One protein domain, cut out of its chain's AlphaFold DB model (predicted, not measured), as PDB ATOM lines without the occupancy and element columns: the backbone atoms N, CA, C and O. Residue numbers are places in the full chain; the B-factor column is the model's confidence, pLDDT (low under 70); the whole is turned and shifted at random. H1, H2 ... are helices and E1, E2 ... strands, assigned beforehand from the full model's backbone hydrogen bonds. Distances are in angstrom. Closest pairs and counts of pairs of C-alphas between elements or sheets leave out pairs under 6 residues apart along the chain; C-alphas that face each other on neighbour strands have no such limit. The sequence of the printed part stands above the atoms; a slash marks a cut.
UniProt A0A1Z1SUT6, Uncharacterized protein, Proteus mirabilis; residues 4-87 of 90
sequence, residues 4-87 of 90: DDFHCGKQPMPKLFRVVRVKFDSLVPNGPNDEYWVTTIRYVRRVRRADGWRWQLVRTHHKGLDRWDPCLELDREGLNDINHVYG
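What this domain is: This is residues 4 to 87 of the 90 residues of an uncharacterized protein of Proteus mirabilis (UniProt A0A1Z1SUT6). A long, strongly twisted sheet of three strands bends round one helix, H3, which packs on it, while residues 61 to 69, with small H2, stick out. The printed part has 84 residues, with H1, E1, E2, E3, H2 and H3 in that order; the class is mixed. The sheet, E1 - E2 - E3, is a meander, each strand the antiparallel neighbour of the one before. It is only just compact, close to loose: radius of gyration of the C-alphas 13.9 A, spans 39 by 31 by 26 A.

How they stand to each other: Start at H1, residues 4 to 7, not on the sheet. E1, residues 19 to 29, and E2, residues 35 to 49, form a hairpin; N 24 and O 40 are 2.9 A apart. E2 bends by 78 degrees at residue 41. E2 and E3, residues 52 to 57, form another; N 47 and O 54 are 2.9 A apart. H2, residues 65 to 68, is not on the sheet. H3, residues 72 to 85, is on it; its closest C-alphas to E3 are Asn 83 and Arg 54, 5.7 A. In H3 every O i to N i+4 pair is within hydrogen-bond range; H1 and H2 are too short for one.

Where its parts are: Find C-alpha 4 at (7.155, 85.303, 33.431), where H1 begins. E1 runs 28.7 A, E2 33.1 A, E3 16.0 A; H3 runs 19.8 A to C-alpha 85 at (7.204, 91.771, 24.934).

The domain as a whole: The printed part has no cut, and the link H1 to E1 is long. Residues 60 to 67 are under pLDDT 70.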
ATOM      1  N   ASP A   4       7.690  86.305  34.354       95.56
ATOM      2  CA  ASP A   4       7.155  85.303  33.431       95.56
ATOM      3  C   ASP A   4       6.249  84.300  34.133       95.56
ATOM      4  O   ASP A   4       5.243  83.882  33.566       95.56
ATOM      5  N   ASP A   5       6.541  83.961  35.394       96.81
ATOM      6  CA  ASP A   5       5.694  83.075  36.196       96.81
ATOM      7  C   ASP A   5       4.241  83.591  36.290       96.81
ATOM      8  O   ASP A   5       3.312  82.784  36.354       96.81
ATOM      9  N   PHE A   6       4.008  84.910  36.242       95.69
ATOM     10  CA  PHE A   6       2.654  85.482  36.207       95.69
ATOM     11  C   PHE A   6       2.000  85.397  34.826       95.69
ATOM     12  O   PHE A   6       0.786  85.222  34.731       95.69
ATOM     13  N   HIS A   7       2.781  85.541  33.758       94.69
ATOM     14  CA  HIS A   7       2.267  85.561  32.385       94.69
ATOM     15  C   HIS A   7       2.079  84.163  31.793       94.69
ATOM     16  O   HIS A   7       1.205  83.974  30.956       94.69
ATOM     17  N   CYS A   8       2.825  83.166  32.272       95.56
ATOM     18  CA  CYS A   8       2.617  81.757  31.922       95.56
ATOM     19  C   CYS A   8       1.595  81.043  32.827       95.56
ATOM     20  O   CYS A   8       1.407  79.834  32.712       95.56
ATOM     21  N   GLY A   9       0.945  81.766  33.746       94.62
ATOM     22  CA  GLY A   9      -0.116  81.230  34.604       94.62
ATOM     23  C   GLY A   9       0.353  80.389  35.797       94.62
ATOM     24  O   GLY A   9      -0.486  79.877  36.534       94.62
ATOM     25  N   LYS A  10       1.666  80.269  36.048       97.19
ATOM     26  CA  LYS A  10       2.203  79.595  37.251       97.19
ATOM     27  C   LYS A  10       1.882  80.352  38.540       97.19
ATOM     28  O   LYS A  10       1.829  79.754  39.614       97.19
ATOM     29  N   GLN A  11       1.723  81.669  38.452       96.12
ATOM     30  CA  GLN A  11       1.336  82.543  39.552       96.12
ATOM     31  C   GLN A  11       0.134  83.395  39.139       96.12
ATOM     32  O   GLN A  11       0.085  83.883  38.008       96.12
ATOM     33  N   PRO A  12      -0.830  83.639  40.044       95.44
ATOM     34  CA  PRO A  12      -1.924  84.546  39.754       95.44
ATOM     35  C   PRO A  12      -1.389  85.969  39.592       95.44
ATOM     36  O   PRO A  12      -0.631  86.482  40.419       95.44
ATOM     37  N   MET A  13      -1.833  86.625  38.529       95.06
ATOM     38  CA  MET A  13      -1.489  88.002  38.211       95.06
ATOM     39  C   MET A  13      -1.861  88.929  39.397       95.06
ATOM     40  O   MET A  13      -3.024  88.950  39.812       95.06
ATOM     41  N   PRO A  14      -0.921  89.702  39.987       93.88
ATOM     42  CA  PRO A  14      -1.173  90.409  41.244       93.88
ATOM     43  C   PRO A  14      -2.250  91.490  41.106       93.88
ATOM     44  O   PRO A  14      -2.513  91.999  40.014       93.88
ATOM     45  N   LYS A  15      -2.868  91.888  42.222       92.12
ATOM     46  CA  LYS A  15      -3.791  93.035  42.244       92.12
ATOM     47  C   LYS A  15      -3.056  94.334  41.872       92.12
ATOM     48  O   LYS A  15      -1.845  94.443  42.052       92.12
ATOM     49  N   LEU A  16      -3.795  95.328  41.377       89.38
ATOM     50  CA  LEU A  16      -3.253  96.652  41.049       89.38
ATOM     51  C   LEU A  16      -2.492  97.238  42.255       89.38
ATOM     52  O   LEU A  16      -2.971  97.153  43.385       89.38
ATOM     53  N   PHE A  17      -1.303  97.795  42.013       88.00
ATOM     54  CA  PHE A  17      -0.380  98.333  43.025       88.00
ATOM     55  C   PHE A  17       0.140  97.339  44.077       88.00
ATOM     56  O   PHE A  17       0.976  97.726  44.897       88.00
ATOM     57  N   ARG A  18      -0.269  96.061  44.051       93.69
ATOM     58  CA  ARG A  18       0.294  95.049  44.948       93.69
ATOM     59  C   ARG A  18       1.761  94.838  44.592       93.69
ATOM     60  O   ARG A  18       2.089  94.453  43.472       93.69
ATOM     61  N   VAL A  19       2.623  95.086  45.571       94.44
ATOM     62  CA  VAL A  19       4.055  94.825  45.462       94.44
ATOM     63  C   VAL A  19       4.301  93.327  45.597       94.44
ATOM     64  O   VAL A  19       3.765  92.681  46.501       94.44
ATOM     65  N   VAL A  20       5.115  92.786  44.700       95.06
ATOM     66  CA  VAL A  20       5.591  91.402  44.711       95.06
ATOM     67  C   VAL A  20       7.109  91.385  44.582       95.06
ATOM     68  O   VAL A  20       7.713  92.314  44.046       95.06
ATOM     69  N   ARG A  21       7.726  90.326  45.098       95.25
ATOM     70  CA  ARG A  21       9.172  90.115  45.049       95.25
ATOM     71  C   ARG A  21       9.498  89.147  43.919       95.25
ATOM     72  O   ARG A  21       9.020  88.017  43.949       95.25
ATOM     73  N   VAL A  22      10.325  89.561  42.969       94.94
ATOM     74  CA  VAL A  22      10.729  88.744  41.821       94.94
ATOM     75  C   VAL A  22      12.245  88.598  41.762       94.94
ATOM     76  O   VAL A  22      12.978  89.459  42.248       94.94
ATOM     77  N   LYS A  23      12.706  87.486  41.191       95.19
ATOM     78  CA  LYS A  23      14.061  87.380  40.650       95.19
ATOM     79  C   LYS A  23      14.085  88.135  39.325       95.19
ATOM     80  O   LYS A  23      13.139  87.992  38.547       95.19
ATOM     81  N   PHE A  24      15.116  88.936  39.127       92.06
ATOM     82  CA  PHE A  24      15.309  89.733  37.930       92.06
ATOM     83  C   PHE A  24      16.745  89.545  37.456       92.06
ATOM     84  O   PHE A  24      17.673  89.777  38.232       92.06
ATOM     85  N   ASP A  25      16.900  89.079  36.224       91.62
ATOM     86  CA  ASP A  25      18.201  88.817  35.627       91.62
ATOM     87  C   ASP A  25      18.586  90.016  34.764       91.62
ATOM     88  O   ASP A  25      17.850  90.390  33.852       91.62
ATOM     89  N   SER A  26      19.725  90.621  35.084       88.56
ATOM     90  CA  SER A  26      20.293  91.746  34.348       88.56
ATOM     91  C   SER A  26      21.631  91.352  33.751       88.56
ATOM     92  O   SER A  26      22.441  90.699  34.412       88.56
ATOM     93  N   LEU A  27      21.858  91.750  32.502       88.06
ATOM     94  CA  LEU A  27      23.123  91.557  31.810       88.06
ATOM     95  C   LEU A  27      24.038  92.734  32.146       88.06
ATOM     96  O   LEU A  27      23.738  93.876  31.804       88.06
ATOM     97  N   VAL A  28      25.106  92.465  32.892       87.88
ATOM     98  CA  VAL A  28      26.010  93.487  33.425       87.88
ATOM     99  C   VAL A  28      27.323  93.463  32.641       87.88
ATOM    100  O   VAL A  28      27.921  92.392  32.511       87.88
ATOM    101  N   PRO A  29      27.812  94.616  32.153       86.81
ATOM    102  CA  PRO A  29      29.097  94.691  31.472       86.81
ATOM    103  C   PRO A  29      30.264  94.467  32.445       86.81
ATOM    104  O   PRO A  29      30.312  95.041  33.533       86.81
ATOM    105  N   ASN A  30      31.240  93.673  32.014       88.00
ATOM    106  CA  ASN A  30      32.495  93.354  32.699       88.00
ATOM    107  C   ASN A  30      33.722  93.730  31.851       88.00
ATOM    108  O   ASN A  30      34.701  92.995  31.746       88.00
ATOM    109  N   GLY A  31      33.669  94.899  31.221       85.56
ATOM    110  CA  GLY A  31      34.719  95.390  30.333       85.56
ATOM    111  C   GLY A  31      34.238  95.527  28.888       85.56
ATOM    112  O   GLY A  31      33.049  95.385  28.619       85.56
ATOM    113  N   PRO A  32      35.144  95.843  27.944       84.38
ATOM    114  CA  PRO A  32      34.760  96.266  26.596       84.38
ATOM    115  C   PRO A  32      33.983  95.229  25.774       84.38
ATOM    116  O   PRO A  32      33.259  95.624  24.872       84.38
ATOM    117  N   ASN A  33      34.156  93.932  26.057       88.00
ATOM    118  CA  ASN A  33      33.571  92.822  25.293       88.00
ATOM    119  C   ASN A  33      33.165  91.643  26.196       88.00
ATOM    120  O   ASN A  33      33.150  90.502  25.741       88.00
ATOM    121  N   ASP A  34      32.940  91.890  27.486       90.31
ATOM    122  CA  ASP A  34      32.564  90.843  28.435       90.31
ATOM    123  C   ASP A  34      31.307  91.270  29.179       90.31
ATOM    124  O   ASP A  34      31.173  92.427  29.577       90.31
ATOM    125  N   GLU A  35      30.380  90.340  29.341       91.00
ATOM    126  CA  GLU A  35      29.095  90.550  29.989       91.00
ATOM    127  C   GLU A  35      28.749  89.306  30.797       91.00
ATOM    128  O   GLU A  35      29.009  88.173  30.389       91.00
ATOM    129  N   TYR A  36      28.127  89.508  31.950       90.31
ATOM    130  CA  TYR A  36      27.686  88.413  32.799       90.31
ATOM    131  C   TYR A  36      26.299  88.683  33.358       90.31
ATOM    132  O   TYR A  36      25.897  89.820  33.606       90.31
ATOM    133  N   TRP A  37      25.556  87.603  33.569       90.69
ATOM    134  CA  TRP A  37      24.228  87.671  34.152       90.69
ATOM    135  C   TRP A  37      24.312  87.823  35.666       90.69
ATOM    136  O   TRP A  37      24.968  87.038  36.355       90.69
ATOM    137  N   VAL A  38      23.587  88.805  36.189       91.56
ATOM    138  CA  VAL A  38      23.389  89.013  37.620       91.56
ATOM    139  C   VAL A  38      21.914  88.858  37.944       91.56
ATOM    140  O   VAL A  38      21.077  89.636  37.492       91.56
ATOM    141  N   THR A  39      21.599  87.879  38.790       92.62
ATOM    142  CA  THR A  39      20.258  87.739  39.357       92.62
ATOM    143  C   THR A  39      20.132  88.597  40.608       92.62
ATOM    144  O   THR A  39      20.744  88.311  41.641       92.62
ATOM    145  N   THR A  40      19.267  89.604  40.563       90.06
ATOM    146  CA  THR A  40      18.898  90.406  41.730       90.06
ATOM    147  C   THR A  40      17.479  90.100  42.199       90.06
ATOM    148  O   THR A  40      16.640  89.548  41.481       90.06
ATOM    149  N   ILE A  41      17.193  90.428  43.459       91.38
ATOM    150  CA  ILE A  41      15.832  90.391  43.988       91.38
ATOM    151  C   ILE A  41      15.246  91.792  43.902       91.38
ATOM    152  O   ILE A  41      15.724  92.712  44.566       91.38
ATOM    153  N   ARG A  42      14.166  91.937  43.132       91.00
ATOM    154  CA  ARG A  42      13.471  93.210  42.939       91.00
ATOM    155  C   ARG A  42      12.055  93.174  43.468       91.00
ATOM    156  O   ARG A  42      11.357  92.163  43.413       91.00
ATOM    157  N   TYR A  43      11.627  94.323  43.968       92.75
ATOM    158  CA  TYR A  43      10.239  94.572  44.304       92.75
ATOM    159  C   TYR A  43       9.596  95.265  43.115       92.75
ATOM    160  O   TYR A  43      10.026  96.342  42.708       92.75
ATOM    161  N   VAL A  44       8.571  94.646  42.547       94.12
ATOM    162  CA  VAL A  44       7.838  95.182  41.400       94.12
ATOM    163  C   VAL A  44       6.357  95.248  41.718       94.12
ATOM    164  O   VAL A  44       5.847  94.544  42.590       94.12
ATOM    165  N   ARG A  45       5.644  96.106  41.004       95.06
ATOM    166  CA  ARG A  45       4.185  96.187  41.063       95.06
ATOM    167  C   ARG A  45       3.624  96.374  39.668       95.06
ATOM    168  O   ARG A  45       4.259  97.016  38.833       95.06
ATOM    169  N   ARG A  46       2.409  95.879  39.441       94.00
ATOM    170  CA  ARG A  46       1.666  96.198  38.223       94.00
ATOM    171  C   ARG A  46       0.891  97.498  38.420       94.00
ATOM    172  O   ARG A  46       0.164  97.651  39.406       94.00
ATOM    173  N   VAL A  47       1.057  98.433  37.494       92.81
ATOM    174  CA  VAL A  47       0.357  99.726  37.465       92.81
ATOM    175  C   VAL A  47      -0.302  99.922  36.105       92.81
ATOM    176  O   VAL A  47       0.123  99.327  35.116       92.81
ATOM    177  N   ARG A  48      -1.339 100.758  36.052       91.69
ATOM    178  CA  ARG A  48      -1.971 101.190  34.802       91.69
ATOM    179  C   ARG A  48      -1.672 102.671  34.594       91.69
ATOM    180  O   ARG A  48      -1.897 103.470  35.501       91.69
ATOM    181  N   ARG A  49      -1.121 103.014  33.435       88.81
ATOM    182  CA  ARG A  49      -0.852 104.380  32.971       88.81
ATOM    183  C   ARG A  49      -1.656 104.657  31.694       88.81
ATOM    184  O   ARG A  49      -2.415 103.800  31.247       88.81
ATOM    185  N   ALA A  50      -1.527 105.867  31.151       89.94
ATOM    186  CA  ALA A  50      -2.275 106.306  29.971       89.94
ATOM    187  C   ALA A  50      -1.998 105.450  28.719       89.94
ATOM    188  O   ALA A  50      -2.902 105.203  27.933       89.94
ATOM    189  N   ASP A  51      -0.771 104.953  28.579       89.88
ATOM    190  CA  ASP A  51      -0.291 104.102  27.483       89.88
ATOM    191  C   ASP A  51      -0.509 102.595  27.715       89.88
ATOM    192  O   ASP A  51      -0.202 101.794  26.836       89.88
ATOM    193  N   GLY A  52      -1.058 102.196  28.869       91.62
ATOM    194  CA  GLY A  52      -1.407 100.806  29.146       91.62
ATOM    195  C   GLY A  52      -0.993 100.295  30.521       91.62
ATOM    196  O   GLY A  52      -0.838 101.037  31.496       91.62
ATOM    197  N   TRP A  53      -0.892  98.976  30.626       92.69
ATOM    198  CA  TRP A  53      -0.401  98.308  31.823       92.69
ATOM    199  C   TRP A  53       1.122  98.330  31.839       92.69
ATOM    200  O   TRP A  53       1.765  98.421  30.809       92.69
ATOM    201  N   ARG A  54       1.733  98.243  33.014       94.50
ATOM    202  CA  ARG A  54       3.174  98.012  33.106       94.50
ATOM    203  C   ARG A  54       3.548  97.411  34.439       94.50
ATOM    204  O   ARG A  54       2.933  97.708  35.468       94.50
ATOM    205  N   TRP A  55       4.603  96.625  34.429       95.44
ATOM    206  CA  TRP A  55       5.398  96.372  35.607       95.44
ATOM    207  C   TRP A  55       6.281  97.580  35.893       95.44
ATOM    208  O   TRP A  55       6.825  98.217  34.993       95.44
ATOM    209  N   GLN A  56       6.388  97.923  37.170       93.12
ATOM    210  CA  GLN A  56       7.188  99.036  37.647       93.12
ATOM    211  C   GLN A  56       8.035  98.582  38.834       93.12
ATOM    212  O   GLN A  56       7.487  98.022  39.789       93.12
ATOM    213  N   LEU A  57       9.337  98.887  38.803       92.19
ATOM    214  CA  LEU A  57      10.215  98.771  39.967       92.19
ATOM    215  C   LEU A  57       9.694  99.649  41.106       92.19
ATOM    216  O   LEU A  57       9.391 100.835  40.934       92.19
ATOM    217  N   VAL A  58       9.600  99.062  42.289       89.50
ATOM    218  CA  VAL A  58       9.309  99.769  43.528       89.50
ATOM    219  C   VAL A  58      10.645 100.170  44.125       89.50
ATOM    220  O   VAL A  58      11.394  99.315  44.590       89.50
ATOM    221  N   ARG A  59      10.941 101.473  44.114       77.38
ATOM    222  CA  ARG A  59      12.109 102.000  44.823       77.38
ATOM    223  C   ARG A  59      11.926 101.735  46.311       77.38
ATOM    224  O   ARG A  59      11.006 102.265  46.936       77.38
ATOM    225  N   THR A  60      12.772 100.889  46.881       62.59
ATOM    226  CA  THR A  60      12.871 100.752  48.329       62.59
ATOM    227  C   THR A  60      13.570 102.007  48.828       62.59
ATOM    228  O   THR A  60      14.768 102.154  48.632       62.59
ATOM    229  N   HIS A  61      12.815 102.947  49.401       51.88
ATOM    230  CA  HIS A  61      13.266 104.267  49.866       51.88
ATOM    231  C   HIS A  61      14.297 104.214  51.021       51.88
ATOM    232  O   HIS A  61      14.137 104.866  52.052       51.88
ATOM    233  N   HIS A  62      15.400 103.487  50.869       51.38
ATOM    234  CA  HIS A  62      16.537 103.547  51.775       51.38
ATOM    235  C   HIS A  62      17.553 104.562  51.244       51.38
ATOM    236  O   HIS A  62      18.522 104.231  50.572       51.38
ATOM    237  N   LYS A  63      17.278 105.840  51.544       51.47
ATOM    238  CA  LYS A  63      18.259 106.932  51.706       51.47
ATOM    239  C   LYS A  63      19.446 106.938  50.714       51.47
ATOM    240  O   LYS A  63      20.596 107.010  51.130       51.47
ATOM    241  N   GLY A  64      19.175 106.899  49.409       56.19
ATOM    242  CA  GLY A  64      20.199 107.111  48.374       56.19
ATOM    243  C   GLY A  64      21.034 105.887  47.984       56.19
ATOM    244  O   GLY A  64      21.907 106.032  47.133       56.19
ATOM    245  N   LEU A  65      20.748 104.698  48.528       58.06
ATOM    246  CA  LEU A  65      21.420 103.453  48.127       58.06
ATOM    247  C   LEU A  65      21.095 103.037  46.686       58.06
ATOM    248  O   LEU A  65      21.959 102.485  46.021       58.06
ATOM    249  N   ASP A  66      19.919 103.403  46.168       63.09
ATOM    250  CA  ASP A  66      19.547 103.198  44.759       63.09
ATOM    251  C   ASP A  66      20.563 103.818  43.776       63.09
ATOM    252  O   ASP A  66      20.672 103.359  42.645       63.09
ATOM    253  N   ARG A  67      21.317 104.860  44.178       64.06
ATOM    254  CA  ARG A  67      22.371 105.458  43.329       64.06
ATOM    255  C   ARG A  67      23.595 104.559  43.167       64.06
ATOM    256  O   ARG A  67      24.367 104.770  42.242       64.06
ATOM    257  N   TRP A  68      23.777 103.614  44.080       72.62
ATOM    258  CA  TRP A  68      24.901 102.686  44.108       72.62
ATOM    259  C   TRP A  68      24.494 101.279  43.681       72.62
ATOM    260  O   TRP A  68      25.310 100.372  43.786       72.62
ATOM    261  N   ASP A  69      23.248 101.080  43.239       82.88
ATOM    262  CA  ASP A  69      22.795  99.810  42.684       82.88
ATOM    263  C   ASP A  69      23.159  99.771  41.189       82.88
ATOM    264  O   ASP A  69      22.466 100.395  40.380       82.88
ATOM    265  N   PRO A  70      24.246  99.071  40.801       80.00
ATOM    266  CA  PRO A  70      24.734  99.084  39.423       80.00
ATOM    267  C   PRO A  70      23.762  98.400  38.454       80.00
ATOM    268  O   PRO A  70      23.832  98.630  37.253       80.00
ATOM    269  N   CYS A  71      22.843  97.574  38.964       87.25
ATOM    270  CA  CYS A  71      21.856  96.872  38.153       87.25
ATOM    271  C   CYS A  71      20.583  97.702  37.950       87.25
ATOM    272  O   CYS A  71      19.766  97.343  37.118       87.25
ATOM    273  N   LEU A  72      20.382  98.814  38.668       86.62
ATOM    274  CA  LEU A  72      19.086  99.498  38.690       86.62
ATOM    275  C   LEU A  72      18.654 100.068  37.333       86.62
ATOM    276  O   LEU A  72      17.466 100.025  37.017       86.62
ATOM    277  N   GLU A  73      19.575 100.649  36.563       86.25
ATOM    278  CA  GLU A  73      19.241 101.162  35.227       86.25
ATOM    279  C   GLU A  73      19.052 100.016  34.224       86.25
ATOM    280  O   GLU A  73      18.079 100.038  33.474       86.25
ATOM    281  N   LEU A  74      19.880  98.967  34.299       89.38
ATOM    282  CA  LEU A  74      19.728  97.748  33.492       89.38
ATOM    283  C   LEU A  74      18.382  97.059  33.766       89.38
ATOM    284  O   LEU A  74      17.650  96.711  32.846       89.38
ATOM    285  N   ASP A  75      17.981  96.959  35.035       90.88
ATOM    286  CA  ASP A  75      16.690  96.393  35.414       90.88
ATOM    287  C   ASP A  75      15.522  97.246  34.904       90.88
ATOM    288  O   ASP A  75      14.436  96.724  34.662       90.88
ATOM    289  N   ARG A  76      15.691  98.572  34.770       89.94
ATOM    290  CA  ARG A  76      14.647  99.439  34.196       89.94
ATOM    291  C   ARG A  76      14.481  99.191  32.711       89.94
ATOM    292  O   ARG A  76      13.336  99.143  32.266       89.94
ATOM    293  N   GLU A  77      15.585  99.063  31.989       90.62
ATOM    294  CA  GLU A  77      15.594  98.730  30.567       90.62
ATOM    295  C   GLU A  77      14.975  97.349  30.345       90.62
ATOM    296  O   GLU A  77      13.935  97.252  29.696       90.62
ATOM    297  N   GLY A  78      15.474  96.320  31.034       91.75
ATOM    298  CA  GLY A  78      14.915  94.972  30.945       91.75
ATOM    299  C   GLY A  78      13.436  94.913  31.344       91.75
ATOM    300  O   GLY A  78      12.643  94.186  30.747       91.75
ATOM    301  N   LEU A  79      13.001  95.709  32.330       93.25
ATOM    302  CA  LEU A  79      11.584  95.767  32.696       93.25
ATOM    303  C   LEU A  79      10.745  96.478  31.629       93.25
ATOM    304  O   LEU A  79       9.575  96.134  31.445       93.25
ATOM    305  N   ASN A  80      11.309  97.475  30.945       92.88
ATOM    306  CA  ASN A  80      10.666  98.119  29.808       92.88
ATOM    307  C   ASN A  80      10.494  97.128  28.651       92.88
ATOM    308  O   ASN A  80       9.388  97.013  28.125       92.88
ATOM    309  N   ASP A  81      11.522  96.339  28.354       93.31
ATOM    310  CA  ASP A  81      11.468  95.289  27.336       93.31
ATOM    311  C   ASP A  81      10.404  94.247  27.665       93.31
ATOM    312  O   ASP A  81       9.551  93.953  26.833       93.31
ATOM    313  N   ILE A  82      10.352  93.771  28.912       94.19
ATOM    314  CA  ILE A  82       9.285  92.880  29.391       94.19
ATOM    315  C   ILE A  82       7.900  93.502  29.155       94.19
ATOM    316  O   ILE A  82       6.967  92.813  28.735       94.19
ATOM    317  N   ASN A  83       7.730  94.803  29.409       95.19
ATOM    318  CA  ASN A  83       6.451  95.471  29.166       95.19
ATOM    319  C   ASN A  83       6.083  95.508  27.676       95.19
ATOM    320  O   ASN A  83       4.902  95.345  27.363       95.19
ATOM    321  N   HIS A  84       7.052  95.681  26.776       94.00
ATOM    322  CA  HIS A  84       6.832  95.611  25.330       94.00
ATOM    323  C   HIS A  84       6.554  94.181  24.852       94.00
ATOM    324  O   HIS A  84       5.574  93.962  24.142       94.00
ATOM    325  N   VAL A  85       7.349  93.197  25.289       94.81
ATOM    326  CA  VAL A  85       7.204  91.771  24.934       94.81
ATOM    327  C   VAL A  85       5.813  91.250  25.284       94.81
ATOM    328  O   VAL A  85       5.191  90.544  24.494       94.81
ATOM    329  N   TYR A  86       5.285  91.639  26.445       94.25
ATOM    330  CA  TYR A  86       3.939  91.257  26.871       94.25
ATOM    331  C   TYR A  86       2.827  92.199  26.374       94.25
ATOM    332  O   TYR A  86       1.682  92.065  26.808       94.25
ATOM    333  N   GLY A  87       3.133  93.160  25.495       93.12
ATOM    334  CA  GLY A  87       2.155  94.091  24.920       93.12
ATOM    335  C   GLY A  87       1.436  94.957  25.958       93.12
ATOM    336  O   GLY A  87       0.273  95.322  25.777       93.12
TER     337      GLY A  87